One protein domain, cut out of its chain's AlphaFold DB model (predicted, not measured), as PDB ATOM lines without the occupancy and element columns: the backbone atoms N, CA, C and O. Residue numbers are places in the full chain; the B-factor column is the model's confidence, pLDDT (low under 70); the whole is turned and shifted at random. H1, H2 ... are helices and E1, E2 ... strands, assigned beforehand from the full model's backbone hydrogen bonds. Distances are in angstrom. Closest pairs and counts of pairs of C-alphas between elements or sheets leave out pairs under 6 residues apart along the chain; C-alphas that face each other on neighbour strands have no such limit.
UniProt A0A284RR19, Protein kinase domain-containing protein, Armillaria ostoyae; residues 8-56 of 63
ATOM      1  N   ARG A   8     212.751 147.339 214.495       91.00
ATOM      2  CA  ARG A   8     211.828 147.131 213.375       91.00
ATOM      3  C   ARG A   8     211.294 148.479 212.912       91.00
ATOM      4  O   ARG A   8     210.878 149.301 213.710       91.00
ATOM      5  N   HIS A   9     211.275 148.700 211.599       91.81
ATOM      6  CA  HIS A   9     210.719 149.927 210.999       91.81
ATOM      7  C   HIS A   9     209.178 149.900 210.891       91.81
ATOM      8  O   HIS A   9     208.527 150.933 210.966       91.81
ATOM      9  N   ASN A  10     208.590 148.704 210.776       93.62
ATOM     10  CA  ASN A  10     207.147 148.418 210.673       93.62
ATOM     11  C   ASN A  10     206.371 149.007 209.477       93.62
ATOM     12  O   ASN A  10     205.282 148.512 209.199       93.62
ATOM     13  N   ASP A  11     206.932 149.938 208.700       94.38
ATOM     14  CA  ASP A  11     206.329 150.446 207.454       94.38
ATOM     15  C   ASP A  11     207.347 150.476 206.300       94.38
ATOM     16  O   ASP A  11     207.599 151.491 205.651       94.38
ATOM     17  N   MET A  12     207.982 149.329 206.037       93.94
ATOM     18  CA  MET A  12     208.928 149.199 204.925       93.94
ATOM     19  C   MET A  12     208.187 149.142 203.586       93.94
ATOM     20  O   MET A  12     207.601 148.122 203.221       93.94
ATOM     21  N   ARG A  13     208.270 150.235 202.823       94.56
ATOM     22  CA  ARG A  13     207.662 150.410 201.495       94.56
ATOM     23  C   ARG A  13     208.518 151.340 200.631       94.56
ATOM     24  O   ARG A  13     209.231 152.169 201.187       94.56
ATOM     25  N   PRO A  14     208.419 151.286 199.287       96.25
ATOM     26  CA  PRO A  14     209.212 152.156 198.409       96.25
ATOM     27  C   PRO A  14     209.047 153.652 198.700       96.25
ATOM     28  O   PRO A  14     209.992 154.411 198.547       96.25
ATOM     29  N   GLY A  15     207.861 154.065 199.163       96.75
ATOM     30  CA  GLY A  15     207.599 155.451 199.560       96.75
ATOM     31  C   GLY A  15     208.417 155.941 200.758       96.75
ATOM     32  O   GLY A  15     208.547 157.146 200.903       96.75
ATOM     33  N   ASN A  16     208.993 155.030 201.552       97.06
ATOM     34  CA  ASN A  16     209.790 155.319 202.750       97.06
ATOM     35  C   ASN A  16     211.294 155.064 202.505       97.06
ATOM     36  O   ASN A  16     212.073 154.841 203.433       97.06
ATOM     37  N   ILE A  17     211.718 155.082 201.234       97.06
ATOM     38  CA  ILE A  17     213.121 155.001 200.812       97.06
ATOM     39  C   ILE A  17     213.425 156.202 199.911       97.06
ATOM     40  O   ILE A  17     212.777 156.401 198.886       97.06
ATOM     41  N   ILE A  18     214.430 156.995 200.278       96.94
ATOM     42  CA  ILE A  18     214.982 158.070 199.443       96.94
ATOM     43  C   ILE A  18     216.284 157.576 198.818       96.94
ATOM     44  O   ILE A  18     216.991 156.758 199.399       96.94
ATOM     45  N   VAL A  19     216.611 158.086 197.633       97.62
ATOM     46  CA  VAL A  19     217.906 157.858 196.984       97.62
ATOM     47  C   VAL A  19     218.755 159.117 197.146       97.62
ATOM     48  O   VAL A  19     218.303 160.219 196.831       97.62
ATOM     49  N   THR A  20     219.972 158.973 197.666       96.00
ATOM     50  CA  THR A  20     220.928 160.081 197.796       96.00
ATOM     51  C   THR A  20     221.439 160.526 196.420       96.00
ATOM     52  O   THR A  20     221.331 159.784 195.442       96.00
ATOM     53  N   PRO A  21     222.090 161.699 196.310       97.19
ATOM     54  CA  PRO A  21     222.758 162.095 195.068       97.19
ATOM     55  C   PRO A  21     223.842 161.115 194.587       97.19
ATOM     56  O   PRO A  21     224.122 161.068 193.393       97.19
ATOM     57  N   SER A  22     224.446 160.331 195.490       97.62
ATOM     58  CA  SER A  22     225.397 159.261 195.147       97.62
ATOM     59  C   SER A  22     224.724 157.985 194.631       97.62
ATOM     60  O   SER A  22     225.416 157.096 194.142       97.62
ATOM     61  N   GLY A  23     223.393 157.901 194.689       97.00
ATOM     62  CA  GLY A  23     222.624 156.727 194.282       97.00
ATOM     63  C   GLY A  23     222.379 155.720 195.406       97.00
ATOM     64  O   GLY A  23     221.815 154.658 195.148       97.00
ATOM     65  N   ASP A  24     222.761 156.042 196.642       97.62
ATOM     66  CA  ASP A  24     222.603 155.141 197.780       97.62
ATOM     67  C   ASP A  24     221.185 155.242 198.361       97.62
ATOM     68  O   ASP A  24     220.660 156.347 198.536       97.62
ATOM     69  N   PRO A  25     220.530 154.117 198.683       96.56
ATOM     70  CA  PRO A  25     219.226 154.140 199.327       96.56
ATOM     71  C   PRO A  25     219.351 154.492 200.816       96.56
ATOM     72  O   PRO A  25     220.193 153.953 201.535       96.56
ATOM     73  N   VAL A  26     218.452 155.344 201.300       96.12
ATOM     74  CA  VAL A  26     218.306 155.721 202.710       96.12
ATOM     75  C   VAL A  26     216.858 155.495 203.129       96.12
ATOM     76  O   VAL A  26     215.932 156.026 202.515       96.12
ATOM     77  N   VAL A  27     216.659 154.701 204.181       95.00
ATOM     78  CA  VAL A  27     215.338 154.480 204.785       95.00
ATOM     79  C   VAL A  27     214.977 155.682 205.654       95.00
ATOM     80  O   VAL A  27     215.801 156.138 206.448       95.00
ATOM     81  N   PHE A  28     213.753 156.184 205.511       92.06
ATOM     82  CA  PHE A  28     213.224 157.295 206.300       92.06
ATOM     83  C   PHE A  28     211.817 156.977 206.838       92.06
ATOM     84  O   PHE A  28     211.297 155.894 206.585       92.06
ATOM     85  N   ASP A  29     211.240 157.902 207.614       93.19
ATOM     86  CA  ASP A  29     209.941 157.771 208.301       93.19
ATOM     87  C   ASP A  29     209.868 156.613 209.313       93.19
ATOM     88  O   ASP A  29     209.425 155.513 209.013       93.19
ATOM     89  N   PHE A  30     210.315 156.873 210.542       93.62
ATOM     90  CA  PHE A  30     210.358 155.889 211.631       93.62
ATOM     91  C   PHE A  30     209.175 156.024 212.604       93.62
ATOM     92  O   PHE A  30     209.265 155.563 213.738       93.62
ATOM     93  N   ALA A  31     208.068 156.657 212.202       93.69
ATOM     94  CA  ALA A  31     206.944 156.920 213.107       93.69
ATOM     95  C   ALA A  31     206.320 155.643 213.701       93.69
ATOM     96  O   ALA A  31     205.801 155.668 214.814       93.69
ATOM     97  N   MET A  32     206.388 154.532 212.961       92.38
ATOM     98  CA  MET A  32     205.878 153.221 213.377       92.38
ATOM     99  C   MET A  32     206.973 152.293 213.909       92.38
ATOM    100  O   MET A  32     206.687 151.138 214.226       92.38
ATOM    101  N   ALA A  33     208.219 152.764 213.976       91.62
ATOM    102  CA  ALA A  33     209.335 151.926 214.364       91.62
ATOM    103  C   ALA A  33     209.247 151.536 215.845       91.62
ATOM    104  O   ALA A  33     208.881 152.346 216.696       91.62
ATOM    105  N   ASP A  34     209.624 150.298 216.145       90.56
ATOM    106  CA  ASP A  34     209.780 149.796 217.505       90.56
ATOM    107  C   ASP A  34     211.142 149.121 217.686       90.56
ATOM    108  O   ASP A  34     211.861 148.817 216.728       90.56
ATOM    109  N   CYS A  35     211.522 148.940 218.944       85.38
ATOM    110  CA  CYS A  35     212.658 148.128 219.335       85.38
ATOM    111  C   CYS A  35     212.156 146.973 220.194       85.38
ATOM    112  O   CYS A  35     211.418 147.160 221.163       85.38
ATOM    113  N   GLU A  36     212.568 145.766 219.833       76.06
ATOM    114  CA  GLU A  36     212.354 144.583 220.647       76.06
ATOM    115  C   GLU A  36     213.481 144.557 221.682       76.06
ATOM    116  O   GLU A  36     214.552 144.000 221.467       76.06
ATOM    117  N   ILE A  37     213.270 145.266 222.792       68.50
ATOM    118  CA  ILE A  37     214.196 145.226 223.922       68.50
ATOM    119  C   ILE A  37     214.013 143.861 224.578       68.50
ATOM    120  O   ILE A  37     213.026 143.644 225.277       68.50
ATOM    121  N   ASP A  38     214.941 142.941 224.330       67.25
ATOM    122  CA  ASP A  38     215.069 141.725 225.124       67.25
ATOM    123  C   ASP A  38     215.612 142.129 226.510       67.25
ATOM    124  O   ASP A  38     216.775 142.532 226.611       67.25
ATOM    125  N   PRO A  39     214.789 142.085 227.577       58.72
ATOM    126  CA  PRO A  39     215.214 142.502 228.909       58.72
ATOM    127  C   PRO A  39     216.286 141.575 229.494       58.72
ATOM    128  O   PRO A  39     216.919 141.939 230.475       58.72
ATOM    129  N   ASP A  40     216.539 140.403 228.907       65.38
ATOM    130  CA  ASP A  40     217.619 139.517 229.342       65.38
ATOM    131  C   ASP A  40     218.933 139.779 228.575       65.38
ATOM    132  O   ASP A  40     220.001 139.341 229.007       65.38
ATOM    133  N   LYS A  41     218.893 140.565 227.484       61.16
ATOM    134  CA  LYS A  41     220.064 141.102 226.762       61.16
ATOM    135  C   LYS A  41     220.312 142.566 227.118       61.16
ATOM    136  O   LYS A  41     220.436 143.434 226.249       61.16
ATOM    137  N   HIS A  42     220.386 142.858 228.412       57.78
ATOM    138  CA  HIS A  42     220.917 144.133 228.884       57.78
ATOM    139  C   HIS A  42     222.416 144.219 228.557       57.78
ATOM    140  O   HIS A  42     223.266 144.030 229.424       57.78
ATOM    141  N   ASP A  43     222.747 144.526 227.304       64.75
ATOM    142  CA  ASP A  43     224.087 144.959 226.945       64.75
ATOM    143  C   ASP A  43     224.294 146.310 227.640       64.75
ATOM    144  O   ASP A  43     223.749 147.339 227.229       64.75
ATOM    145  N   GLU A  44     225.052 146.313 228.742       63.41
ATOM    146  CA  GLU A  44     225.441 147.521 229.489       63.41
ATOM    147  C   GLU A  44     226.006 148.607 228.552       63.41
ATOM    148  O   GLU A  44     225.887 149.807 228.815       63.41
ATOM    149  N   GLU A  45     226.554 148.186 227.410       66.75
ATOM    150  CA  GLU A  45     227.022 149.030 226.316       66.75
ATOM    151  C   GLU A  45     225.914 149.889 225.681       66.75
ATOM    152  O   GLU A  45     226.164 151.061 225.397       66.75
ATOM    153  N   ILE A  46     224.688 149.373 225.514       68.88
ATOM    154  CA  ILE A  46     223.551 150.128 224.948       68.88
ATOM    155  C   ILE A  46     223.109 151.223 225.917       68.88
ATOM    156  O   ILE A  46     222.939 152.375 225.517       68.88
ATOM    157  N   PHE A  47     222.961 150.896 227.202       70.44
ATOM    158  CA  PHE A  47     222.562 151.873 228.223       70.44
ATOM    159  C   PHE A  47     223.610 152.966 228.397       70.44
ATOM    160  O   PHE A  47     223.266 154.146 228.493       70.44
ATOM    161  N   LYS A  48     224.888 152.580 228.378       77.44
ATOM    162  CA  LYS A  48     226.002 153.520 228.388       77.44
ATOM    163  C   LYS A  48     225.979 154.424 227.156       77.44
ATOM    164  O   LYS A  48     226.070 155.635 227.306       77.44
ATOM    165  N   TRP A  49     225.784 153.863 225.963       78.06
ATOM    166  CA  TRP A  49     225.719 154.639 224.725       78.06
ATOM    167  C   TRP A  49     224.545 155.626 224.708       78.06
ATOM    168  O   TRP A  49     224.739 156.788 224.359       78.06
ATOM    169  N   ILE A  50     223.349 155.209 225.144       75.31
ATOM    170  CA  ILE A  50     222.183 156.100 225.259       75.31
ATOM    171  C   ILE A  50     222.465 157.225 226.261       75.31
ATOM    172  O   ILE A  50     222.186 158.389 225.971       75.31
ATOM    173  N   GLY A  51     223.036 156.902 227.425       78.00
ATOM    174  CA  GLY A  51     223.419 157.898 228.426       78.00
ATOM    175  C   GLY A  51     224.427 158.914 227.884       78.00
ATOM    176  O   GLY A  51     224.234 160.120 228.042       78.00
ATOM    177  N   ASP A  52     225.454 158.435 227.183       81.75
ATOM    178  CA  ASP A  52     226.486 159.267 226.563       81.75
ATOM    179  C   ASP A  52     225.920 160.145 225.429       81.75
ATOM    180  O   ASP A  52     226.335 161.295 225.279       81.75
ATOM    181  N   GLU A  53     224.965 159.649 224.636       78.81
ATOM    182  CA  GLU A  53     224.318 160.408 223.555       78.81
ATOM    183  C   GLU A  53     223.404 161.514 224.099       78.81
ATOM    184  O   GLU A  53     223.454 162.647 223.621       78.81
ATOM    185  N   LEU A  54     222.616 161.223 225.140       73.56
ATOM    186  CA  LEU A  54     221.731 162.196 225.793       73.56
ATOM    187  C   LEU A  54     222.497 163.273 226.574       73.56
ATOM    188  O   LEU A  54     221.987 164.378 226.758       73.56
ATOM    189  N   ALA A  55     223.719 162.974 227.019       78.62
ATOM    190  CA  ALA A  55     224.596 163.931 227.690       78.62
ATOM    191  C   ALA A  55     225.247 164.941 226.727       78.62
ATOM    192  O   ALA A  55     225.797 165.954 227.173       78.62
ATOM    193  N   LYS A  56     225.198 164.705 225.408       80.00
ATOM    194  CA  LYS A  56     225.729 165.657 224.426       80.00
ATOM    195  C   LYS A  56     224.810 166.882 224.351       80.00
ATOM    196  O   LYS A  56     223.602 166.726 224.172       80.00
TER     197      LYS A  56
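Overview. This is residues 8 to 56 of the 63 residues of the protein "Protein kinase domain-containing protein" of Armillaria ostoyae (UniProt A0A284RR19). With little regular structure, the printed part is an open arch: a small hairpin of two short strands, E1 and E2, at one end, and a lone helix, H1, at the other, joined by a long unnamed link. Residues 37 to 56, of which 44 to 54 belong to H1, stick out free. The 49 printed residues run E1, E2, H1, mixed in class, with 17 in named elements. The whole is extended, with a radius of gyration of the C-alphas of 15.1 A and spans of 36 by 25 by 16 A.

Along the chain. E1 is residues 17 to 19, from C-alpha 17 at (213.121, 155.001, 200.812), 6.8 A long. E2 is residues 25 to 27, 6.7 A. H1 is residues 44 to 54, 15.6 A, ending with C-alpha 54 at (221.731, 162.196, 225.793).

Arrangement. E1 and E2 form an antiparallel hairpin at 148 degrees, with a tight link. N 18 and O 26 are within hydrogen-bond range at 2.9 A. H1 is apart from E1. In H1 every O i to N i+4 pair is within hydrogen-bond range.

Size, cuts and confidence. The C-alphas farthest apart, of Pro 21 and Asp 40, are 41.4 A apart. The printed part has no cut. The link from E2 to H1, 16 residues, is long. Residues 37 to 46 are under pLDDT 70.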